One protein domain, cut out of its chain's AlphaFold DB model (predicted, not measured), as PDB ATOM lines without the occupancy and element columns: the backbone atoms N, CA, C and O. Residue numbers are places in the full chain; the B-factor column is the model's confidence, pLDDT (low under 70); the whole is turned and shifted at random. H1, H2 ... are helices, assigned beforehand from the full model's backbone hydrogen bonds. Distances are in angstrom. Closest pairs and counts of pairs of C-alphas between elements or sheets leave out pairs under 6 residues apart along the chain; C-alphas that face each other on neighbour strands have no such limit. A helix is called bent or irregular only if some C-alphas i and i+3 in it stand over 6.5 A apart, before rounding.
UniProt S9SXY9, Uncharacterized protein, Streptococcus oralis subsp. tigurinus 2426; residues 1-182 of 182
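AT A GLANCE: This is residues 1 to 182 of the 182 residues of an uncharacterized protein of Streptococcus oralis subsp. tigurinus 2426 (UniProt S9SXY9). One very long, bent helix, H5, forms the backbone of the model: the hairpin of H1 and H2 packs on its arm H5a, H4a runs back alongside H5a, and short H3 crosses near the far end of H5a. Residues 108 to 129 stick out at one end and residues 167 to 182 at the other. The 182 printed residues, with five named helices in the order H1 to H5 and no named strand, are all helix in class. The whole is loose, with a radius of gyration of the C-alphas of 22.9 A and spans of 82 by 37 by 36 A.

IN THESE COORDINATES: H5, residues 124 to 180, was assigned as one helix by its hydrogen bonds but is bent: C-alphas 163 and 166 are 7.5 A apart. Its arms are H5a, residues 124 to 163, 58.2 A, from C-alpha 124 at (169.903, 193.174, 204.725), and H5b, residues 166 to 180, 21.5 A, to C-alpha 180 at (212.797, 250.992, 235.352). H4, residues 79 to 117, likewise one helix by its hydrogen bonds, is bent, with C-alphas 104 and 107 6.8 A apart; its arms are H4a, residues 79 to 104, 38.5 A, and H4b, residues 107 to 117. H4a is irregular, C-alphas 86 and 89 being 6.52 A apart. H1, residues 2 to 35, 48.6 A, begins at (181.183, 241.353, 249.258); H2 has residues 42 to 61 and H3 residues 64 to 75.

HOW THE PARTS SIT: H1, H2 and H5a form a bundle, helices grouped together. H2 touches H5a at Gly 49 and Ser 150, the closest C-alphas, 4.3 A apart, at a steep tilt of 39 degrees. H1 and H2, a hairpin, touch at a shallow tilt of 10 degrees, opposite ways, closest at the C-alphas of Leu 17 and Ala 52, 5.8 A. H4a touches H5a at a shallow tilt of 13 degrees, opposite ways, closest at the C-alphas of Pro 89 and Met 152, 5.4 A. H3 touches H5a about perpendicular, at 90 degrees, closest at the C-alphas of Lys 71 and Ile 162, 6.1 A. Every O i to N i+4 pair is within hydrogen-bond range in H1, H2, H3, H4b, H5a and H5b; in H4a 20 of 22 are.

THE WHOLE: The C-alphas of Pro 120 and Asn 181, the two farthest apart, are 85.0 A apart. The printed part has no cut and no long link. Confidence is under 70 at residues 1 to 8, 107 to 111, 113, 118 to 129 and 176 to 182.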
ATOM      1  N   MET A   1     177.783 241.383 252.067       58.09
ATOM      2  CA  MET A   1     177.550 241.713 250.636       58.09
ATOM      3  C   MET A   1     178.732 241.332 249.734       58.09
ATOM      4  O   MET A   1     178.502 240.610 248.774       58.09
ATOM      5  N   LYS A   2     179.983 241.720 250.051       61.16
ATOM      6  CA  LYS A   2     181.183 241.353 249.258       61.16
ATOM      7  C   LYS A   2     181.394 239.838 249.084       61.16
ATOM      8  O   LYS A   2     181.627 239.391 247.968       61.16
ATOM      9  N   GLU A   3     181.241 239.034 250.139       61.41
ATOM     10  CA  GLU A   3     181.374 237.565 250.028       61.41
ATOM     11  C   GLU A   3     180.267 236.916 249.187       61.41
ATOM     12  O   GLU A   3     180.527 235.983 248.429       61.41
ATOM     13  N   PHE A   4     179.044 237.443 249.266       56.97
ATOM     14  CA  PHE A   4     177.920 236.967 248.460       56.97
ATOM     15  C   PHE A   4     178.133 237.254 246.965       56.97
ATOM     16  O   PHE A   4     177.864 236.397 246.125       56.97
ATOM     17  N   LEU A   5     178.677 238.432 246.631       60.47
ATOM     18  CA  LEU A   5     179.042 238.795 245.259       60.47
ATOM     19  C   LEU A   5     180.179 237.907 244.721       60.47
ATOM     20  O   LEU A   5     180.003 237.304 243.664       60.47
ATOM     21  N   LYS A   6     181.256 237.700 245.499       63.28
ATOM     22  CA  LYS A   6     182.355 236.769 245.154       63.28
ATOM     23  C   LYS A   6     181.858 235.334 244.928       63.28
ATOM     24  O   LYS A   6     182.269 234.667 243.980       63.28
ATOM     25  N   SER A   7     180.940 234.853 245.772       66.38
ATOM     26  CA  SER A   7     180.329 233.520 245.635       66.38
ATOM     27  C   SER A   7     179.500 233.390 244.352       66.38
ATOM     28  O   SER A   7     179.567 232.373 243.656       66.38
ATOM     29  N   ARG A   8     178.736 234.431 243.998       67.56
ATOM     30  CA  ARG A   8     177.918 234.456 242.780       67.56
ATOM     31  C   ARG A   8     178.774 234.481 241.515       67.56
ATOM     32  O   ARG A   8     178.452 233.772 240.566       67.56
ATOM     33  N   GLU A   9     179.850 235.259 241.500       73.06
ATOM     34  CA  GLU A   9     180.793 235.311 240.374       73.06
ATOM     35  C   GLU A   9     181.505 233.975 240.170       73.06
ATOM     36  O   GLU A   9     181.564 233.473 239.050       73.06
ATOM     37  N   PHE A  10     181.922 233.319 241.253       71.25
ATOM     38  CA  PHE A  10     182.526 231.992 241.163       71.25
ATOM     39  C   PHE A  10     181.558 230.927 240.626       71.25
ATOM     40  O   PHE A  10     181.938 230.088 239.807       71.25
ATOM     41  N   LYS A  11     180.278 230.976 241.026       78.25
ATOM     42  CA  LYS A  11     179.236 230.113 240.443       78.25
ATOM     43  C   LYS A  11     179.058 230.358 238.944       78.25
ATOM     44  O   LYS A  11     178.912 229.393 238.200       78.25
ATOM     45  N   LYS A  12     179.102 231.618 238.493       81.50
ATOM     46  CA  LYS A  12     179.043 231.951 237.060       81.50
ATOM     47  C   LYS A  12     180.234 231.371 236.302       81.50
ATOM     48  O   LYS A  12     180.024 230.744 235.275       81.50
ATOM     49  N   ILE A  13     181.453 231.514 236.823       79.38
ATOM     50  CA  ILE A  13     182.671 230.971 236.192       79.38
ATOM     51  C   ILE A  13     182.569 229.454 236.019       79.38
ATOM     52  O   ILE A  13     182.803 228.946 234.927       79.38
ATOM     53  N   LYS A  14     182.142 228.727 237.060       81.44
ATOM     54  CA  LYS A  14     181.923 227.271 236.974       81.44
ATOM     55  C   LYS A  14     180.887 226.892 235.921       81.44
ATOM     56  O   LYS A  14     181.076 225.917 235.200       81.44
ATOM     57  N   LEU A  15     179.801 227.656 235.839       85.31
ATOM     58  CA  LEU A  15     178.754 227.428 234.852       85.31
ATOM     59  C   LEU A  15     179.278 227.684 233.435       85.31
ATOM     60  O   LEU A  15     179.077 226.843 232.566       85.31
ATOM     61  N   HIS A  16     180.001 228.785 233.215       85.31
ATOM     62  CA  HIS A  16     180.620 229.094 231.924       85.31
ATOM     63  C   HIS A  16     181.629 228.028 231.499       85.31
ATOM     64  O   HIS A  16     181.591 227.609 230.349       85.31
ATOM     65  N   LEU A  17     182.460 227.541 232.425       86.81
ATOM     66  CA  LEU A  17     183.416 226.461 232.183       86.81
ATOM     67  C   LEU A  17     182.725 225.159 231.748       86.81
ATOM     68  O   LEU A  17     183.103 224.543 230.751       86.81
ATOM     69  N   GLY A  18     181.695 224.740 232.490       84.75
ATOM     70  CA  GLY A  18     180.938 223.533 232.162       84.75
ATOM     71  C   GLY A  18     180.229 223.654 230.813       84.75
ATOM     72  O   GLY A  18     180.322 222.755 229.978       84.75
ATOM     73  N   LEU A  19     179.581 224.796 230.572       87.88
ATOM     74  CA  LEU A  19     178.864 225.063 229.329       87.88
ATOM     75  C   LEU A  19     179.818 225.129 228.126       87.88
ATOM     76  O   LEU A  19     179.489 224.597 227.069       87.88
ATOM     77  N   SER A  20     181.001 225.738 228.275       89.19
ATOM     78  CA  SER A  20     181.980 225.843 227.189       89.19
ATOM     79  C   SER A  20     182.526 224.479 226.787       89.19
ATOM     80  O   SER A  20     182.574 224.179 225.599       89.19
ATOM     81  N   ILE A  21     182.888 223.632 227.759       91.25
ATOM     82  CA  ILE A  21     183.366 222.275 227.464       91.25
ATOM     83  C   ILE A  21     182.262 221.477 226.773       91.25
ATOM     84  O   ILE A  21     182.521 220.849 225.749       91.25
ATOM     85  N   TYR A  22     181.032 221.535 227.289       93.06
ATOM     86  CA  TYR A  22     179.898 220.815 226.715       93.06
ATOM     87  C   TYR A  22     179.622 221.237 225.265       93.06
ATOM     88  O   TYR A  22     179.587 220.396 224.368       93.06
ATOM     89  N   LEU A  23     179.465 222.542 225.020       91.75
ATOM     90  CA  LEU A  23     179.129 223.068 223.695       91.75
ATOM     91  C   LEU A  23     180.255 222.840 222.688       91.75
ATOM     92  O   LEU A  23     179.985 222.429 221.563       91.75
ATOM     93  N   LEU A  24     181.513 223.060 223.072       92.62
ATOM     94  CA  LEU A  24     182.624 222.825 222.155       92.62
ATOM     95  C   LEU A  24     182.822 221.332 221.865       92.62
ATOM     96  O   LEU A  24     183.118 220.974 220.728       92.62
ATOM     97  N   SER A  25     182.591 220.454 222.846       92.38
ATOM     98  CA  SER A  25     182.622 218.999 222.627       92.38
ATOM     99  C   SER A  25     181.517 218.557 221.670       92.38
ATOM    100  O   SER A  25     181.735 217.690 220.825       92.38
ATOM    101  N   LEU A  26     180.338 219.186 221.750       92.00
ATOM    102  CA  LEU A  26     179.233 218.946 220.821       92.00
ATOM    103  C   LEU A  26     179.637 219.358 219.400       92.00
ATOM    104  O   LEU A  26     179.483 218.576 218.464       92.00
ATOM    105  N   VAL A  27     180.209 220.556 219.249       90.75
ATOM    106  CA  VAL A  27     180.702 221.062 217.960       90.75
ATOM    107  C   VAL A  27     181.775 220.137 217.384       90.75
ATOM    108  O   VAL A  27     181.685 219.773 216.212       90.75
ATOM    109  N   ALA A  28     182.744 219.701 218.191       90.81
ATOM    110  CA  ALA A  28     183.789 218.770 217.767       90.81
ATOM    111  C   ALA A  28     183.217 217.408 217.342       90.81
ATOM    112  O   ALA A  28     183.646 216.843 216.338       90.81
ATOM    113  N   THR A  29     182.196 216.913 218.045       88.06
ATOM    114  CA  THR A  29     181.509 215.660 217.699       88.06
ATOM    115  C   THR A  29     180.792 215.770 216.357       88.06
ATOM    116  O   THR A  29     180.980 214.920 215.489       88.06
ATOM    117  N   ILE A  30     180.019 216.842 216.148       87.06
ATOM    118  CA  ILE A  30     179.313 217.088 214.881       87.06
ATOM    119  C   ILE A  30     180.321 217.252 213.740       87.06
ATOM    120  O   ILE A  30     180.178 216.631 212.690       87.06
ATOM    121  N   LYS A  31     181.385 218.035 213.953       86.94
ATOM    122  CA  LYS A  31     182.467 218.209 212.975       86.94
ATOM    123  C   LYS A  31     183.123 216.872 212.630       86.94
ATOM    124  O   LYS A  31     183.370 216.607 211.457       86.94
ATOM    125  N   GLY A  32     183.361 216.025 213.630       84.06
ATOM    126  CA  GLY A  32     183.919 214.689 213.454       84.06
ATOM    127  C   GLY A  32     183.018 213.775 212.621       84.06
ATOM    128  O   GLY A  32     183.498 213.099 211.704       84.06
ATOM    129  N   ALA A  33     181.713 213.802 212.901       82.81
ATOM    130  CA  ALA A  33     180.685 213.055 212.185       82.81
ATOM    131  C   ALA A  33     180.560 213.482 210.713       82.81
ATOM    132  O   ALA A  33     180.460 212.619 209.844       82.81
ATOM    133  N   VAL A  34     180.624 214.789 210.432       83.19
ATOM    134  CA  VAL A  34     180.459 215.346 209.077       83.19
ATOM    135  C   VAL A  34     181.737 215.234 208.238       83.19
ATOM    136  O   VAL A  34     181.664 214.874 207.068       83.19
ATOM    137  N   ASN A  35     182.911 215.520 208.815       79.81
ATOM    138  CA  ASN A  35     184.143 215.719 208.035       79.81
ATOM    139  C   ASN A  35     185.164 214.581 208.141       79.81
ATOM    140  O   ASN A  35     186.123 214.559 207.375       79.81
ATOM    141  N   SER A  36     185.021 213.664 209.102       70.06
ATOM    142  CA  SER A  36     186.064 212.667 209.387       70.06
ATOM    143  C   SER A  36     185.522 211.277 209.700       70.06
ATOM    144  O   SER A  36     186.142 210.531 210.452       70.06
ATOM    145  N   GLY A  37     184.347 210.932 209.166       72.12
ATOM    146  CA  GLY A  37     183.773 209.594 209.326       72.12
ATOM    147  C   GLY A  37     183.513 209.211 210.786       72.12
ATOM    148  O   GLY A  37     183.690 208.055 211.147       72.12
ATOM    149  N   ASN A  38     183.132 210.182 211.626       75.31
ATOM    150  CA  ASN A  38     182.893 209.989 213.060       75.31
ATOM    151  C   ASN A  38     184.132 209.480 213.827       75.31
ATOM    152  O   ASN A  38     184.034 208.631 214.713       75.31
ATOM    153  N   THR A  39     185.315 210.000 213.488       79.88
ATOM    154  CA  THR A  39     186.558 209.711 214.216       79.88
ATOM    155  C   THR A  39     186.843 210.752 215.298       79.88
ATOM    156  O   THR A  39     186.580 211.948 215.142       79.88
ATOM    157  N   PHE A  40     187.392 210.289 216.419       83.62
ATOM    158  CA  PHE A  40     187.849 211.145 217.506       83.62
ATOM    159  C   PHE A  40     189.124 211.914 217.136       83.62
ATOM    160  O   PHE A  40     190.088 211.340 216.627       83.62
ATOM    161  N   GLN A  41     189.155 213.206 217.460       87.75
ATOM    162  CA  GLN A  41     190.260 214.110 217.153       87.75
ATOM    163  C   GLN A  41     190.854 214.695 218.438       87.75
ATOM    164  O   GLN A  41     190.320 215.626 219.039       87.75
ATOM    165  N   LEU A  42     192.024 214.196 218.841       86.38
ATOM    166  CA  LEU A  42     192.709 214.673 220.048       86.38
ATOM    167  C   LEU A  42     193.039 216.176 220.002       86.38
ATOM    168  O   LEU A  42     193.016 216.852 221.029       86.38
ATOM    169  N   LEU A  43     193.316 216.715 218.813       88.69
ATOM    170  CA  LEU A  43     193.631 218.132 218.641       88.69
ATOM    171  C   LEU A  43     192.467 219.043 219.061       88.69
ATOM    172  O   LEU A  43     192.688 220.075 219.693       88.69
ATOM    173  N   GLU A  44     191.231 218.637 218.772       91.50
ATOM    174  CA  GLU A  44     190.042 219.363 219.223       91.50
ATOM    175  C   GLU A  44     189.956 219.332 220.756       91.50
ATOM    176  O   GLU A  44     189.724 220.364 221.381       91.50
ATOM    177  N   CYS A  45     190.268 218.196 221.393       91.38
ATOM    178  CA  CYS A  45     190.287 218.111 222.856       91.38
ATOM    179  C   CYS A  45     191.286 219.083 223.496       91.38
ATOM    180  O   CYS A  45     190.968 219.678 224.528       91.38
ATOM    181  N   LEU A  46     192.470 219.244 222.888       90.88
ATOM    182  CA  LEU A  46     193.489 220.209 223.311       90.88
ATOM    183  C   LEU A  46     192.975 221.645 223.199       90.88
ATOM    184  O   LEU A  46     193.072 222.395 224.166       90.88
ATOM    185  N   SER A  47     192.372 222.008 222.064       91.88
ATOM    186  CA  SER A  47     191.785 223.339 221.848       91.88
ATOM    187  C   SER A  47     190.721 223.680 222.899       91.88
ATOM    188  O   SER A  47     190.753 224.743 223.532       91.88
ATOM    189  N   ILE A  48     189.813 222.736 223.159       93.06
ATOM    190  CA  ILE A  48     188.758 222.880 224.168       93.06
ATOM    191  C   ILE A  48     189.364 222.957 225.571       93.06
ATOM    192  O   ILE A  48     188.984 223.823 226.356       93.06
ATOM    193  N   GLY A  49     190.320 222.081 225.887       91.25
ATOM    194  CA  GLY A  49     190.972 222.019 227.192       91.25
ATOM    195  C   GLY A  49     191.750 223.290 227.531       91.25
ATOM    196  O   GLY A  49     191.630 223.797 228.645       91.25
ATOM    197  N   VAL A  50     192.481 223.857 226.566       91.38
ATOM    198  CA  VAL A  50     193.181 225.144 226.713       91.38
ATOM    199  C   VAL A  50     192.181 226.281 226.915       91.38
ATOM    200  O   VAL A  50     192.357 227.102 227.812       91.38
ATOM    201  N   SER A  51     191.098 226.307 226.138       91.75
ATOM    202  CA  SER A  51     190.049 227.326 226.274       91.75
ATOM    203  C   SER A  51     189.375 227.265 227.650       91.75
ATOM    204  O   SER A  51     189.214 228.281 228.324       91.75
ATOM    205  N   ALA A  52     189.042 226.057 228.107       90.88
ATOM    206  CA  ALA A  52     188.487 225.800 229.429       90.88
ATOM    207  C   ALA A  52     189.465 226.186 230.552       90.88
ATOM    208  O   ALA A  52     189.070 226.823 231.528       90.88
ATOM    209  N   PHE A  53     190.753 225.866 230.392       90.62
ATOM    210  CA  PHE A  53     191.807 226.323 231.296       90.62
ATOM    211  C   PHE A  53     191.832 227.850 231.395       90.62
ATOM    212  O   PHE A  53     191.790 228.366 232.505       90.62
ATOM    213  N   LEU A  54     191.832 228.575 230.274       88.69
ATOM    214  CA  LEU A  54     191.857 230.039 230.284       88.69
ATOM    215  C   LEU A  54     190.643 230.623 231.016       88.69
ATOM    216  O   LEU A  54     190.809 231.499 231.860       88.69
ATOM    217  N   ILE A  55     189.439 230.096 230.765       85.69
ATOM    218  CA  ILE A  55     188.214 230.519 231.463       85.69
ATOM    219  C   ILE A  55     188.345 230.293 232.974       85.69
ATOM    220  O   ILE A  55     188.049 231.189 233.768       85.69
ATOM    221  N   SER A  56     188.797 229.104 233.378       82.88
ATOM    222  CA  SER A  56     188.950 228.754 234.791       82.88
ATOM    223  C   SER A  56     190.036 229.587 235.469       82.88
ATOM    224  O   SER A  56     189.822 230.113 236.558       82.88
ATOM    225  N   PHE A  57     191.190 229.738 234.824       81.25
ATOM    226  CA  PHE A  57     192.357 230.409 235.379       81.25
ATOM    227  C   PHE A  57     192.135 231.918 235.494       81.25
ATOM    228  O   PHE A  57     192.351 232.476 236.566       81.25
ATOM    229  N   VAL A  58     191.602 232.568 234.451       81.81
ATOM    230  CA  VAL A  58     191.213 233.991 234.499       81.81
ATOM    231  C   VAL A  58     190.119 234.214 235.542       81.81
ATOM    232  O   VAL A  58     190.193 235.157 236.329       81.81
ATOM    233  N   GLY A  59     189.125 233.324 235.600       77.62
ATOM    234  CA  GLY A  59     188.056 233.407 236.591       77.62
ATOM    235  C   GLY A  59     188.552 233.251 238.034       77.62
ATOM    236  O   GLY A  59     188.083 233.956 238.927       77.62
ATOM    237  N   MET A  60     189.515 232.360 238.274       75.81
ATOM    238  CA  MET A  60     190.173 232.223 239.573       75.81
ATOM    239  C   MET A  60     191.002 233.462 239.919       75.81
ATOM    240  O   MET A  60     190.882 233.950 241.037       75.81
ATOM    241  N   PHE A  61     191.777 233.999 238.971       73.75
ATOM    242  CA  PHE A  61     192.565 235.222 239.164       73.75
ATOM    243  C   PHE A  61     191.709 236.430 239.535       73.75
ATOM    244  O   PHE A  61     192.056 237.177 240.445       73.75
ATOM    245  N   GLY A  62     190.549 236.590 238.892       71.19
ATOM    246  CA  GLY A  62     189.587 237.643 239.232       71.19
ATOM    247  C   GLY A  62     188.996 237.516 240.645       71.19
ATOM    248  O   GLY A  62     188.349 238.441 241.132       71.19
ATOM    249  N   ASN A  63     189.220 236.391 241.329       74.75
ATOM    250  CA  ASN A  63     188.776 236.142 242.691       74.75
ATOM    251  C   ASN A  63     189.952 235.698 243.578       74.75
ATOM    252  O   ASN A  63     190.067 234.525 243.931       74.75
ATOM    253  N   GLU A  64     190.753 236.671 244.023       71.88
ATOM    254  CA  GLU A  64     191.948 236.477 244.871       71.88
ATOM    255  C   GLU A  64     191.743 235.493 246.032       71.88
ATOM    256  O   GLU A  64     192.575 234.630 246.258       71.88
ATOM    257  N   LYS A  65     190.581 235.530 246.705       76.50
ATOM    258  CA  LYS A  65     190.297 234.625 247.840       76.50
ATOM    259  C   LYS A  65     190.284 233.167 247.381       76.50
ATOM    260  O   LYS A  65     190.839 232.303 248.036       76.50
ATOM    261  N   THR A  66     189.661 232.903 246.235       74.25
ATOM    262  CA  THR A  66     189.595 231.550 245.674       74.25
ATOM    263  C   THR A  66     190.950 231.114 245.141       74.25
ATOM    264  O   THR A  66     191.333 229.966 245.335       74.25
ATOM    265  N   PHE A  67     191.677 232.015 244.481       80.19
ATOM    266  CA  PHE A  67     193.021 231.720 244.005       80.19
ATOM    267  C   PHE A  67     193.964 231.368 245.165       80.19
ATOM    268  O   PHE A  67     194.604 230.318 245.127       80.19
ATOM    269  N   ASP A  68     193.968 232.174 246.226       80.69
ATOM    270  CA  ASP A  68     194.778 231.956 247.424       80.69
ATOM    271  C   ASP A  68     194.357 230.702 248.192       80.69
ATOM    272  O   ASP A  68     195.219 229.954 248.653       80.69
ATOM    273  N   ASP A  69     193.054 230.415 248.279       82.25
ATOM    274  CA  ASP A  69     192.549 229.178 248.879       82.25
ATOM    275  C   ASP A  69     193.071 227.955 248.109       82.25
ATOM    276  O   ASP A  69     193.609 227.023 248.711       82.25
ATOM    277  N   TRP A  70     192.973 227.961 246.775       80.44
ATOM    278  CA  TRP A  70     193.459 226.870 245.925       80.44
ATOM    279  C   TRP A  70     194.977 226.721 245.995       80.44
ATOM    280  O   TRP A  70     195.485 225.618 246.204       80.44
ATOM    281  N   LYS A  71     195.708 227.829 245.883       84.12
ATOM    282  CA  LYS A  71     197.163 227.867 246.015       84.12
ATOM    283  C   LYS A  71     197.609 227.384 247.394       84.12
ATOM    284  O   LYS A  71     198.519 226.565 247.489       84.12
ATOM    285  N   GLY A  72     196.943 227.814 248.461       82.44
ATOM    286  CA  GLY A  72     197.197 227.376 249.832       82.44
ATOM    287  C   GLY A  72     196.928 225.884 250.029       82.44
ATOM    288  O   GLY A  72     197.726 225.190 250.660       82.44
ATOM    289  N   LEU A  73     195.850 225.365 249.441       82.31
ATOM    290  CA  LEU A  73     195.509 223.941 249.466       82.31
ATOM    291  C   LEU A  73     196.573 223.107 248.741       82.31
ATOM    292  O   LEU A  73     196.995 222.072 249.254       82.31
ATOM    293  N   PHE A  74     197.073 223.584 247.598       78.62
ATOM    294  CA  PHE A  74     198.171 222.940 246.878       78.62
ATOM    295  C   PHE A  74     199.509 223.057 247.605       78.62
ATOM    296  O   PHE A  74     200.247 222.077 247.671       78.62
ATOM    297  N   ASN A  75     199.824 224.203 248.203       79.38
ATOM    298  CA  ASN A  75     201.087 224.408 248.911       79.38
ATOM    299  C   ASN A  75     201.207 223.568 250.183       79.38
ATOM    300  O   ASN A  75     202.309 223.120 250.490       79.38
ATOM    301  N   LYS A  76     200.087 223.288 250.859       83.56
ATOM    302  CA  LYS A  76     200.032 222.390 252.023       83.56
ATOM    303  C   LYS A  76     200.256 220.914 251.677       83.56
ATOM    304  O   LYS A  76     200.573 220.136 252.571       83.56
ATOM    305  N   LYS A  77     200.096 220.512 250.410       83.12
ATOM    306  CA  LYS A  77     200.328 219.127 249.975       83.12
ATOM    307  C   LYS A  77     201.820 218.799 249.945       83.12
ATOM    308  O   LYS A  77     202.649 219.605 249.518       83.12
ATOM    309  N   SER A  78     202.151 217.572 250.329       86.12
ATOM    310  CA  SER A  78     203.498 217.020 250.208       86.12
ATOM    311  C   SER A  78     203.952 216.954 248.745       86.12
ATOM    312  O   SER A  78     203.146 216.914 247.811       86.12
ATOM    313  N   LYS A  79     205.271 216.880 248.521       82.94
ATOM    314  CA  LYS A  79     205.845 216.732 247.170       82.94
ATOM    315  C   LYS A  79     205.267 215.517 246.429       82.94
ATOM    316  O   LYS A  79     204.998 215.607 245.235       82.94
ATOM    317  N   ARG A  80     205.030 214.406 247.139       84.62
ATOM    318  CA  ARG A  80     204.448 213.176 246.576       84.62
ATOM    319  C   ARG A  80     203.004 213.381 246.125       84.62
ATOM    320  O   ARG A  80     202.646 212.943 245.038       84.62
ATOM    321  N   GLU A  81     202.195 214.070 246.922       85.56
ATOM    322  CA  GLU A  81     200.811 214.380 246.554       85.56
ATOM    323  C   GLU A  81     200.749 215.319 245.350       85.56
ATOM    324  O   GLU A  81     199.976 215.066 244.435       85.56
ATOM    325  N   LYS A  82     201.589 216.361 245.298       83.12
ATOM    326  CA  LYS A  82     201.663 217.262 244.134       83.12
ATOM    327  C   LYS A  82     201.968 216.495 242.842       83.12
ATOM    328  O   LYS A  82     201.296 216.703 241.840       83.12
ATOM    329  N   ILE A  83     202.931 215.572 242.891       85.19
ATOM    330  CA  ILE A  83     203.264 214.694 241.761       85.19
ATOM    331  C   ILE A  83     202.070 213.804 241.386       85.19
ATOM    332  O   ILE A  83     201.769 213.657 240.207       85.19
ATOM    333  N   PHE A  84     201.355 213.249 242.368       86.00
ATOM    334  CA  PHE A  84     200.161 212.444 242.108       86.00
ATOM    335  C   PHE A  84     199.060 213.238 241.387       86.00
ATOM    336  O   PHE A  84     198.486 212.729 240.430       86.00
ATOM    337  N   PHE A  85     198.799 214.488 241.789       82.94
ATOM    338  CA  PHE A  85     197.798 215.339 241.129       82.94
ATOM    339  C   PHE A  85     198.149 215.695 239.679       82.94
ATOM    340  O   PHE A  85     197.225 215.862 238.897       82.94
ATOM    341  N   LEU A  86     199.437 215.775 239.330       85.06
ATOM    342  CA  LEU A  86     199.903 216.005 237.951       85.06
ATOM    343  C   LEU A  86     199.880 214.718 237.108       85.06
ATOM    344  O   LEU A  86     199.565 214.705 235.926       85.06
ATOM    345  N   ILE A  87     200.218 213.576 237.707       87.25
ATOM    346  CA  ILE A  87     200.271 212.310 236.961       87.25
ATOM    347  C   ILE A  87     198.871 211.708 236.778       87.25
ATOM    348  O   ILE A  87     198.601 211.070 235.761       87.25
ATOM    349  N   SER A  88     197.960 211.898 237.737       86.19
ATOM    350  CA  SER A  88     196.639 211.262 237.721       86.19
ATOM    351  C   SER A  88     195.809 211.601 236.470       86.19
ATOM    352  O   SER A  88     195.281 210.663 235.870       86.19
ATOM    353  N   PRO A  89     195.679 212.867 236.025       85.00
ATOM    354  CA  PRO A  89     194.916 213.204 234.819       85.00
ATOM    355  C   PRO A  89     195.535 212.621 233.545       85.00
ATOM    356  O   PRO A  89     194.810 212.211 232.637       85.00
ATOM    357  N   ILE A  90     196.867 212.508 233.500       86.00
ATOM    358  CA  ILE A  90     197.601 211.884 232.393       86.00
ATOM    359  C   ILE A  90     197.289 210.384 232.329       86.00
ATOM    360  O   ILE A  90     196.904 209.873 231.278       86.00
ATOM    361  N   VAL A  91     197.398 209.675 233.458       87.44
ATOM    362  CA  VAL A  91     197.089 208.237 233.542       87.44
ATOM    363  C   VAL A  91     195.626 207.968 233.189       87.44
ATOM    364  O   VAL A  91     195.328 207.047 232.430       87.44
ATOM    365  N   LEU A  92     194.710 208.797 233.691       87.06
ATOM    366  CA  LEU A  92     193.294 208.707 233.350       87.06
ATOM    367  C   LEU A  92     193.038 208.979 231.860       87.06
ATOM    368  O   LEU A  92     192.218 208.289 231.261       87.06
ATOM    369  N   SER A  93     193.765 209.910 231.237       84.38
ATOM    370  CA  SER A  93     193.659 210.154 229.791       84.38
ATOM    371  C   SER A  93     194.087 208.922 228.992       84.38
ATOM    372  O   SER A  93     193.376 208.507 228.080       84.38
ATOM    373  N   PHE A  94     195.195 208.271 229.368       85.44
ATOM    374  CA  PHE A  94     195.609 206.999 228.757       85.44
ATOM    375  C   PHE A  94     194.535 205.916 228.880       85.44
ATOM    376  O   PHE A  94     194.262 205.204 227.917       85.44
ATOM    377  N   LEU A  95     193.886 205.824 230.038       87.12
ATOM    378  CA  LEU A  95     192.797 204.882 230.273       87.12
ATOM    379  C   LEU A  95     191.594 205.160 229.352       87.12
ATOM    380  O   LEU A  95     191.050 204.226 228.767       87.12
ATOM    381  N   VAL A  96     191.235 206.432 229.136       85.75
ATOM    382  CA  VAL A  96     190.203 206.828 228.159       85.75
ATOM    383  C   VAL A  96     190.585 206.395 226.739       85.75
ATOM    384  O   VAL A  96     189.736 205.857 226.031       85.75
ATOM    385  N   PHE A  97     191.850 206.542 226.331       85.19
ATOM    386  CA  PHE A  97     192.309 206.070 225.018       85.19
ATOM    387  C   PHE A  97     192.241 204.550 224.865       85.19
ATOM    388  O   PHE A  97     191.858 204.064 223.801       85.19
ATOM    389  N   VAL A  98     192.580 203.796 225.914       85.00
ATOM    390  CA  VAL A  98     192.446 202.332 225.911       85.00
ATOM    391  C   VAL A  98     190.982 201.940 225.740       85.00
ATOM    392  O   VAL A  98     190.671 201.123 224.876       85.00
ATOM    393  N   PHE A  99     190.068 202.553 226.497       83.38
ATOM    394  CA  PHE A  99     188.637 202.291 226.342       83.38
ATOM    395  C   PHE A  99     188.118 202.688 224.964       83.38
ATOM    396  O   PHE A  99     187.364 201.929 224.366       83.38
ATOM    397  N   TYR A 100     188.563 203.821 224.428       84.44
ATOM    398  CA  TYR A 100     188.226 204.246 223.074       84.44
ATOM    399  C   TYR A 100     188.676 203.232 222.016       84.44
ATOM    400  O   TYR A 100     187.887 202.841 221.157       84.44
ATOM    401  N   TYR A 101     189.915 202.745 222.116       81.88
ATOM    402  CA  TYR A 101     190.429 201.708 221.227       81.88
ATOM    403  C   TYR A 101     189.611 200.415 221.320       81.88
ATOM    404  O   TYR A 101     189.228 199.853 220.293       81.88
ATOM    405  N   LEU A 102     189.322 199.957 222.542       79.44
ATOM    406  CA  LEU A 102     188.509 198.764 222.764       79.44
ATOM    407  C   LEU A 102     187.120 198.935 222.151       79.44
ATOM    408  O   LEU A 102     186.674 198.048 221.432       79.44
ATOM    409  N   PHE A 103     186.486 200.090 222.354       78.19
ATOM    410  CA  PHE A 103     185.151 200.392 221.847       78.19
ATOM    411  C   PHE A 103     185.068 200.336 220.317       78.19
ATOM    412  O   PHE A 103     184.145 199.739 219.774       78.19
ATOM    413  N   ILE A 104     186.076 200.857 219.609       74.50
ATOM    414  CA  ILE A 104     186.170 200.742 218.142       74.50
ATOM    415  C   ILE A 104     186.337 199.290 217.688       74.50
ATOM    416  O   ILE A 104     185.905 198.919 216.597       74.50
ATOM    417  N   LYS A 105     186.989 198.454 218.496       73.50
ATOM    418  CA  LYS A 105     187.201 197.038 218.180       73.50
ATOM    419  C   LYS A 105     186.006 196.155 218.529       73.50
ATOM    420  O   LYS A 105     185.957 195.036 218.026       73.50
ATOM    421  N   VAL A 106     185.043 196.636 219.319       72.44
ATOM    422  CA  VAL A 106     183.846 195.870 219.703       72.44
ATOM    423  C   VAL A 106     183.046 195.383 218.483       72.44
ATOM    424  O   VAL A 106     182.785 194.183 218.425       72.44
ATOM    425  N   PRO A 107     182.715 196.214 217.472       69.75
ATOM    426  CA  PRO A 107     182.018 195.746 216.269       69.75
ATOM    427  C   PRO A 107     182.776 194.642 215.523       69.75
ATOM    428  O   PRO A 107     182.202 193.614 215.188       69.75
ATOM    429  N   VAL A 108     184.092 194.812 215.352       69.44
ATOM    430  CA  VAL A 108     184.968 193.832 214.683       69.44
ATOM    431  C   VAL A 108     185.035 192.517 215.467       69.44
ATOM    432  O   VAL A 108     185.076 191.435 214.885       69.44
ATOM    433  N   PHE A 109     185.033 192.596 216.800       64.00
ATOM    434  CA  PHE A 109     184.980 191.428 217.673       64.00
ATOM    435  C   PHE A 109     183.642 190.689 217.555       64.00
ATOM    436  O   PHE A 109     183.643 189.465 217.444       64.00
ATOM    437  N   PHE A 110     182.518 191.410 217.531       66.75
ATOM    438  CA  PHE A 110     181.195 190.814 217.326       66.75
ATOM    439  C   PHE A 110     181.059 190.167 215.946       66.75
ATOM    440  O   PHE A 110     180.528 189.066 215.841       66.75
ATOM    441  N   GLU A 111     181.592 190.796 214.900       68.38
ATOM    442  CA  GLU A 111     181.596 190.240 213.546       68.38
ATOM    443  C   GLU A 111     182.422 188.943 213.467       68.38
ATOM    444  O   GLU A 111     181.962 187.931 212.931       68.38
ATOM    445  N   TRP A 112     183.613 188.928 214.079       73.50
ATOM    446  CA  TRP A 112     184.425 187.717 214.216       73.50
ATOM    447  C   TRP A 112     183.697 186.622 215.011       73.50
ATOM    448  O   TRP A 112     183.674 185.468 214.584       73.50
ATOM    449  N   LEU A 113     183.062 186.977 216.133       67.38
ATOM    450  CA  LEU A 113     182.340 186.044 216.998       67.38
ATOM    451  C   LEU A 113     181.144 185.412 216.272       67.38
ATOM    452  O   LEU A 113     180.979 184.195 216.313       67.38
ATOM    453  N   ASN A 114     180.354 186.214 215.554       71.12
ATOM    454  CA  ASN A 114     179.218 185.736 214.767       71.12
ATOM    455  C   ASN A 114     179.664 184.753 213.678       71.12
ATOM    456  O   ASN A 114     179.029 183.716 213.482       71.12
ATOM    457  N   LYS A 115     180.800 185.033 213.025       72.44
ATOM    458  CA  LYS A 115     181.398 184.143 212.021       72.44
ATOM    459  C   LYS A 115     181.875 182.817 212.622       72.44
ATOM    460  O   LYS A 115     181.713 181.776 211.995       72.44
ATOM    461  N   VAL A 116     182.455 182.847 213.823       75.44
ATOM    462  CA  VAL A 116     182.910 181.642 214.540       75.44
ATOM    463  C   VAL A 116     181.731 180.801 215.037       75.44
ATOM    464  O   VAL A 116     181.789 179.577 214.970       75.44
ATOM    465  N   LEU A 117     180.662 181.441 215.515       78.00
ATOM    466  CA  LEU A 117     179.479 180.764 216.053       78.00
ATOM    467  C   LEU A 117     178.507 180.261 214.974       78.00
ATOM    468  O   LEU A 117     177.538 179.585 215.311       78.00
ATOM    469  N   GLY A 118     178.749 180.571 213.694       64.88
ATOM    470  CA  GLY A 118     177.899 180.135 212.582       64.88
ATOM    471  C   GLY A 118     176.465 180.664 212.668       64.88
ATOM    472  O   GLY A 118     175.548 180.032 212.145       64.88
ATOM    473  N   LEU A 119     176.263 181.792 213.358       65.81
ATOM    474  CA  LEU A 119     174.952 182.421 213.479       65.81
ATOM    475  C   LEU A 119     174.493 182.904 212.092       65.81
ATOM    476  O   LEU A 119     175.323 183.398 211.320       65.81
ATOM    477  N   PRO A 120     173.202 182.747 211.745       60.19
ATOM    478  CA  PRO A 120     172.692 183.165 210.445       60.19
ATOM    479  C   PRO A 120     172.979 184.655 210.226       60.19
ATOM    480  O   PRO A 120     172.704 185.479 211.096       60.19
ATOM    481  N   GLN A 121     173.555 184.996 209.069       57.56
ATOM    482  CA  GLN A 121     173.633 186.385 208.621       57.56
ATOM    483  C   GLN A 121     172.199 186.863 208.394       57.56
ATOM    484  O   GLN A 121     171.561 186.463 207.423       57.56
ATOM    485  N   GLU A 122     171.679 187.641 209.343       60.44
ATOM    486  CA  GLU A 122     170.327 188.187 209.268       60.44
ATOM    487  C   GLU A 122     170.169 189.125 208.062       60.44
ATOM    488  O   GLU A 122     171.136 189.707 207.564       60.44
ATOM    489  N   ASP A 123     168.925 189.235 207.594       59.72
ATOM    490  CA  ASP A 123     168.488 190.005 206.432       59.72
ATOM    491  C   ASP A 123     169.155 191.387 206.306       59.72
ATOM    492  O   ASP A 123     169.427 192.077 207.290       59.72
ATOM    493  N   TYR A 124     169.315 191.864 205.067       59.72
ATOM    494  CA  TYR A 124     169.903 193.174 204.725       59.72
ATOM    495  C   TYR A 124     169.340 194.362 205.543       59.72
ATOM    496  O   TYR A 124     170.045 195.333 205.819       59.72
ATOM    497  N   LEU A 125     168.074 194.285 205.973       59.38
ATOM    498  CA  LEU A 125     167.436 195.285 206.837       59.38
ATOM    499  C   LEU A 125     168.001 195.310 208.266       59.38
ATOM    500  O   LEU A 125     168.173 196.393 208.825       59.38
ATOM    501  N   VAL A 126     168.317 194.154 208.852       62.28
ATOM    502  CA  VAL A 126     168.890 194.063 210.203       62.28
ATOM    503  C   VAL A 126     170.328 194.577 210.215       62.28
ATOM    504  O   VAL A 126     170.718 195.292 211.142       62.28
ATOM    505  N   ILE A 127     171.092 194.287 209.159       63.66
ATOM    506  CA  ILE A 127     172.459 194.796 208.977       63.66
ATOM    507  C   ILE A 127     172.452 196.335 208.976       63.66
ATOM    508  O   ILE A 127     173.150 196.951 209.779       63.66
ATOM    509  N   ASN A 128     171.565 196.965 208.195       64.88
ATOM    510  CA  ASN A 128     171.439 198.429 208.155       64.88
ATOM    511  C   ASN A 128     171.034 199.052 209.505       64.88
ATOM    512  O   ASN A 128     171.552 200.105 209.877       64.88
ATOM    513  N   ILE A 129     170.117 198.431 210.257       69.31
ATOM    514  CA  ILE A 129     169.715 198.928 211.589       69.31
ATOM    515  C   ILE A 129     170.887 198.835 212.575       69.31
ATOM    516  O   ILE A 129     171.116 199.758 213.361       69.31
ATOM    517  N   THR A 130     171.651 197.744 212.505       71.81
ATOM    518  CA  THR A 130     172.823 197.507 213.352       71.81
ATOM    519  C   THR A 130     173.926 198.527 213.063       71.81
ATOM    520  O   THR A 130     174.473 199.110 213.998       71.81
ATOM    521  N   ASP A 131     174.187 198.834 211.792       73.62
ATOM    522  CA  ASP A 131     175.190 199.827 211.391       73.62
ATOM    523  C   ASP A 131     174.814 201.252 211.825       73.62
ATOM    524  O   ASP A 131     175.653 201.988 212.350       73.62
ATOM    525  N   ILE A 132     173.538 201.636 211.687       77.50
ATOM    526  CA  ILE A 132     173.031 202.929 212.178       77.50
ATOM    527  C   ILE A 132     173.182 203.023 213.699       77.50
ATOM    528  O   ILE A 132     173.593 204.062 214.227       77.50
ATOM    529  N   PHE A 133     172.875 201.940 214.414       77.25
ATOM    530  CA  PHE A 133     173.027 201.886 215.862       77.25
ATOM    531  C   PHE A 133     174.497 202.010 216.281       77.25
ATOM    532  O   PHE A 133     174.817 202.841 217.131       77.25
ATOM    533  N   ILE A 134     175.405 201.262 215.645       78.12
ATOM    534  CA  ILE A 134     176.854 201.350 215.888       78.12
ATOM    535  C   ILE A 134     177.359 202.769 215.615       78.12
ATOM    536  O   ILE A 134     178.121 203.320 216.417       78.12
ATOM    537  N   TYR A 135     176.908 203.394 214.526       81.25
ATOM    538  CA  TYR A 135     177.270 204.766 214.191       81.25
ATOM    539  C   TYR A 135     176.823 205.756 215.275       81.25
ATOM    540  O   TYR A 135     177.629 206.563 215.750       81.25
ATOM    541  N   PHE A 136     175.565 205.671 215.718       83.19
ATOM    542  CA  PHE A 136     175.027 206.540 216.765       83.19
ATOM    543  C   PHE A 136     175.750 206.344 218.102       83.19
ATOM    544  O   PHE A 136     176.148 207.311 218.752       83.19
ATOM    545  N   VAL A 137     175.984 205.092 218.492       83.50
ATOM    546  CA  VAL A 137     176.710 204.737 219.713       83.50
ATOM    547  C   VAL A 137     178.150 205.261 219.669       83.50
ATOM    548  O   VAL A 137     178.626 205.824 220.654       83.50
ATOM    549  N   THR A 138     178.816 205.180 218.515       83.56
ATOM    550  CA  THR A 138     180.152 205.762 218.303       83.56
ATOM    551  C   THR A 138     180.131 207.286 218.425       83.56
ATOM    552  O   THR A 138     181.035 207.872 219.013       83.56
ATOM    553  N   LEU A 139     179.080 207.945 217.927       86.06
ATOM    554  CA  LEU A 139     178.923 209.398 218.023       86.06
ATOM    555  C   LEU A 139     178.763 209.850 219.482       86.06
ATOM    556  O   LEU A 139     179.447 210.773 219.924       86.06
ATOM    557  N   VAL A 140     177.907 209.170 220.249       88.06
ATOM    558  CA  VAL A 140     177.732 209.432 221.688       88.06
ATOM    559  C   VAL A 140     179.026 209.159 222.451       88.06
ATOM    560  O   VAL A 140     179.414 209.948 223.311       88.06
ATOM    561  N   TRP A 141     179.728 208.076 222.116       88.44
ATOM    562  CA  TRP A 141     181.004 207.749 222.739       88.44
ATOM    563  C   TRP A 141     182.069 208.817 222.465       88.44
ATOM    564  O   TRP A 141     182.712 209.293 223.400       88.44
ATOM    565  N   ASN A 142     182.187 209.280 221.219       89.62
ATOM    566  CA  ASN A 142     183.065 210.390 220.854       89.62
ATOM    567  C   ASN A 142     182.747 211.648 221.660       89.62
ATOM    568  O   ASN A 142     183.662 212.275 222.192       89.62
ATOM    569  N   PHE A 143     181.466 211.992 221.806       91.19
ATOM    570  CA  PHE A 143     181.041 213.136 222.610       91.19
ATOM    571  C   PHE A 143     181.500 213.030 224.070       91.19
ATOM    572  O   PHE A 143     182.049 213.987 224.620       91.19
ATOM    573  N   VAL A 144     181.351 211.850 224.678       90.75
ATOM    574  CA  VAL A 144     181.849 211.579 226.035       90.75
ATOM    575  C   VAL A 144     183.375 211.699 226.089       90.75
ATOM    576  O   VAL A 144     183.899 212.369 226.980       90.75
ATOM    577  N   CYS A 145     184.095 211.118 225.126       90.69
ATOM    578  CA  CYS A 145     185.552 211.214 225.049       90.69
ATOM    579  C   CYS A 145     186.031 212.666 224.928       90.69
ATOM    580  O   CYS A 145     186.994 213.028 225.608       90.69
ATOM    581  N   TYR A 146     185.363 213.506 224.127       92.94
ATOM    582  CA  TYR A 146     185.688 214.932 224.006       92.94
ATOM    583  C   TYR A 146     185.537 215.645 225.352       92.94
ATOM    584  O   TYR A 146     186.482 216.284 225.810       92.94
ATOM    585  N   ILE A 147     184.403 215.461 226.038       92.06
ATOM    586  CA  ILE A 147     184.159 216.087 227.346       92.06
ATOM    587  C   ILE A 147     185.234 215.674 228.355       92.06
ATOM    588  O   ILE A 147     185.864 216.528 228.982       92.06
ATOM    589  N   VAL A 148     185.443 214.366 228.517       91.75
ATOM    590  CA  VAL A 148     186.326 213.818 229.552       91.75
ATOM    591  C   VAL A 148     187.778 214.218 229.294       91.75
ATOM    592  O   VAL A 148     188.447 214.720 230.199       91.75
ATOM    593  N   THR A 149     188.255 214.070 228.057       92.06
ATOM    594  CA  THR A 149     189.643 214.391 227.695       92.06
ATOM    595  C   THR A 149     189.913 215.888 227.836       92.06
ATOM    596  O   THR A 149     190.922 216.286 228.417       92.06
ATOM    597  N   SER A 150     188.995 216.747 227.383       93.44
ATOM    598  CA  SER A 150     189.140 218.199 227.532       93.44
ATOM    599  C   SER A 150     189.100 218.662 228.985       93.44
ATOM    600  O   SER A 150     189.855 219.564 229.352       93.44
ATOM    601  N   MET A 151     188.274 218.037 229.833       91.12
ATOM    602  CA  MET A 151     188.283 218.294 231.276       91.12
ATOM    603  C   MET A 151     189.627 217.927 231.906       91.12
ATOM    604  O   MET A 151     190.154 218.711 232.692       91.12
ATOM    605  N   MET A 152     190.201 216.775 231.545       91.69
ATOM    606  CA  MET A 152     191.510 216.349 232.053       91.69
ATOM    607  C   MET A 152     192.617 217.319 231.641       91.69
ATOM    608  O   MET A 152     193.388 217.751 232.494       91.69
ATOM    609  N   ILE A 153     192.643 217.736 230.371       92.00
ATOM    610  CA  ILE A 153     193.600 218.734 229.867       92.00
ATOM    611  C   ILE A 153     193.446 220.061 230.624       92.00
ATOM    612  O   ILE A 153     194.429 220.631 231.090       92.00
ATOM    613  N   SER A 154     192.213 220.546 230.788       91.88
ATOM    614  CA  SER A 154     191.935 221.795 231.505       91.88
ATOM    615  C   SER A 154     192.363 221.737 232.975       91.88
ATOM    616  O   SER A 154     192.931 222.701 233.499       91.88
ATOM    617  N   MET A 155     192.125 220.601 233.635       87.81
ATOM    618  CA  MET A 155     192.524 220.366 235.020       87.81
ATOM    619  C   MET A 155     194.049 220.352 235.161       87.81
ATOM    620  O   MET A 155     194.582 221.040 236.031       87.81
ATOM    621  N   GLU A 156     194.743 219.636 234.275       89.56
ATOM    622  CA  GLU A 156     196.204 219.533 234.273       89.56
ATOM    623  C   GLU A 156     196.858 220.906 234.087       89.56
ATOM    624  O   GLU A 156     197.709 221.320 234.875       89.56
ATOM    625  N   LEU A 157     196.382 221.679 233.104       90.38
ATOM    626  CA  LEU A 157     196.856 223.042 232.867       90.38
ATOM    627  C   LEU A 157     196.573 223.964 234.057       90.38
ATOM    628  O   LEU A 157     197.421 224.779 234.416       90.38
ATOM    629  N   THR A 158     195.416 223.817 234.711       87.44
ATOM    630  CA  THR A 158     195.093 224.580 235.925       87.44
ATOM    631  C   THR A 158     196.070 224.263 237.056       87.44
ATOM    632  O   THR A 158     196.564 225.182 237.711       87.44
ATOM    633  N   PHE A 159     196.397 222.988 237.277       85.44
ATOM    634  CA  PHE A 159     197.360 222.584 238.304       85.44
ATOM    635  C   PHE A 159     198.766 223.094 238.020       85.44
ATOM    636  O   PHE A 159     199.392 223.669 238.912       85.44
ATOM    637  N   ILE A 160     199.239 222.942 236.781       86.94
ATOM    638  CA  ILE A 160     200.522 223.496 236.337       86.94
ATOM    639  C   ILE A 160     200.528 225.012 236.567       86.94
ATOM    640  O   ILE A 160     201.448 225.534 237.197       86.94
ATOM    641  N   GLY A 161     199.471 225.707 236.141       86.12
ATOM    642  CA  GLY A 161     199.318 227.146 236.320       86.12
ATOM    643  C   GLY A 161     199.438 227.575 237.782       86.12
ATOM    644  O   GLY A 161     200.210 228.477 238.080       86.12
ATOM    645  N   ILE A 162     198.740 226.905 238.707       84.38
ATOM    646  CA  ILE A 162     198.800 227.219 240.145       84.38
ATOM    647  C   ILE A 162     200.196 226.940 240.721       84.38
ATOM    648  O   ILE A 162     200.730 227.768 241.455       84.38
ATOM    649  N   ILE A 163     200.790 225.782 240.412       82.62
ATOM    650  CA  ILE A 163     202.078 225.356 240.987       82.62
ATOM    651  C   ILE A 163     203.215 226.282 240.554       82.62
ATOM    652  O   ILE A 163     204.086 226.606 241.362       82.62
ATOM    653  N   PHE A 164     203.226 226.694 239.287       82.94
ATOM    654  CA  PHE A 164     204.290 227.531 238.737       82.94
ATOM    655  C   PHE A 164     204.007 229.030 238.842       82.94
ATOM    656  O   PHE A 164     204.898 229.816 238.522       82.94
ATOM    657  N   PHE A 165     202.825 229.436 239.320       84.12
ATOM    658  CA  PHE A 165     202.420 230.840 239.342       84.12
ATOM    659  C   PHE A 165     203.437 231.747 240.041       84.12
ATOM    660  O   PHE A 165     203.851 232.743 239.457       84.12
ATOM    661  N   ASP A 166     203.895 231.381 241.239       80.50
ATOM    662  CA  ASP A 166     204.824 232.217 242.016       80.50
ATOM    663  C   ASP A 166     206.139 232.439 241.281       80.50
ATOM    664  O   ASP A 166     206.641 233.557 241.209       80.50
ATOM    665  N   ARG A 167     206.649 231.382 240.650       81.38
ATOM    666  CA  ARG A 167     207.894 231.432 239.888       81.38
ATOM    667  C   ARG A 167     207.754 232.277 238.625       81.38
ATOM    668  O   ARG A 167     208.675 233.001 238.262       81.38
ATOM    669  N   ILE A 168     206.608 232.174 237.953       80.81
ATOM    670  CA  ILE A 168     206.285 232.982 236.774       80.81
ATOM    671  C   ILE A 168     206.148 234.453 237.183       80.81
ATOM    672  O   ILE A 168     206.738 235.323 236.549       80.81
ATOM    673  N   SER A 169     205.421 234.736 238.265       80.75
ATOM    674  CA  SER A 169     205.209 236.092 238.778       80.75
ATOM    675  C   SER A 169     206.521 236.758 239.194       80.75
ATOM    676  O   SER A 169     206.756 237.916 238.852       80.75
ATOM    677  N   GLU A 170     207.394 236.033 239.896       83.44
ATOM    678  CA  GLU A 170     208.713 236.520 240.311       83.44
ATOM    679  C   GLU A 170     209.592 236.860 239.099       83.44
ATOM    680  O   GLU A 170     210.179 237.941 239.037       83.44
ATOM    681  N   TYR A 171     209.607 235.988 238.086       80.44
ATOM    682  CA  TYR A 171     210.335 236.224 236.841       80.44
ATOM    683  C   TYR A 171     209.869 237.500 236.118       80.44
ATOM    684  O   TYR A 171     210.692 238.305 235.680       80.44
ATOM    685  N   TYR A 172     208.555 237.730 236.026       75.12
ATOM    686  CA  TYR A 172     208.019 238.943 235.398       75.12
ATOM    687  C   TYR A 172     208.278 240.213 236.221       75.12
ATOM    688  O   TYR A 172     208.538 241.265 235.634       75.12
ATOM    689  N   SER A 173     208.271 240.122 237.554       76.06
ATOM    690  CA  SER A 173     208.618 241.246 238.435       76.06
ATOM    691  C   SER A 173     210.061 241.714 238.213       76.06
ATOM    692  O   SER A 173     210.311 242.908 238.060       76.06
ATOM    693  N   GLN A 174     211.003 240.773 238.097       75.44
ATOM    694  CA  GLN A 174     212.423 241.069 237.861       75.44
ATOM    695  C   GLN A 174     212.680 241.733 236.497       75.44
ATOM    696  O   GLN A 174     213.571 242.573 236.367       75.44
ATOM    697  N   ILE A 175     211.899 241.386 235.468       72.19
ATOM    698  CA  ILE A 175     211.973 242.042 234.151       72.19
ATOM    699  C   ILE A 175     211.441 243.480 234.218       72.19
ATOM    700  O   ILE A 175     211.988 244.364 233.556       72.19
ATOM    701  N   GLY A 176     210.385 243.718 235.001       64.50
ATOM    702  CA  GLY A 176     209.825 245.051 235.222       64.50
ATOM    703  C   GLY A 176     210.810 245.985 235.924       64.50
ATOM    704  O   GLY A 176     211.043 247.090 235.446       64.50
ATOM    705  N   GLU A 177     211.454 245.517 236.994       59.62
ATOM    706  CA  GLU A 177     212.457 246.298 237.733       59.62
ATOM    707  C   GLU A 177     213.698 246.619 236.890       59.62
ATOM    708  O   GLU A 177     214.211 247.735 236.956       59.62
ATOM    709  N   LYS A 178     214.143 245.692 236.029       59.78
ATOM    710  CA  LYS A 178     215.250 245.950 235.094       59.78
ATOM    711  C   LYS A 178     214.948 247.055 234.082       59.78
ATOM    712  O   LYS A 178     215.854 247.783 233.718       59.78
ATOM    713  N   LYS A 179     213.695 247.198 233.641       56.25
ATOM    714  CA  LYS A 179     213.291 248.247 232.686       56.25
ATOM    715  C   LYS A 179     213.095 249.629 233.312       56.25
ATOM    716  O   LYS A 179     212.957 250.590 232.568       56.25
ATOM    717  N   ILE A 180     212.992 249.719 234.636       56.44
ATOM    718  CA  ILE A 180     212.797 250.992 235.352       56.44
ATOM    719  C   ILE A 180     214.149 251.625 235.726       56.44
ATOM    720  O   ILE A 180     214.219 252.832 235.940       56.44
ATOM    721  N   ASN A 181     215.211 250.818 235.786       50.91
ATOM    722  CA  ASN A 181     216.554 251.233 236.199       50.91
ATOM    723  C   ASN A 181     217.555 251.407 235.037       50.91
ATOM    724  O   ASN A 181     218.724 251.678 235.313       50.91
ATOM    725  N   ASP A 182     217.104 251.272 233.785       48.31
ATOM    726  CA  ASP A 182     217.834 251.622 232.553       48.31
ATOM    727  C   ASP A 182     217.210 252.886 231.929       48.31
ATOM    728  O   ASP A 182     217.971 253.729 231.397       48.31
TER     729      ASP A 182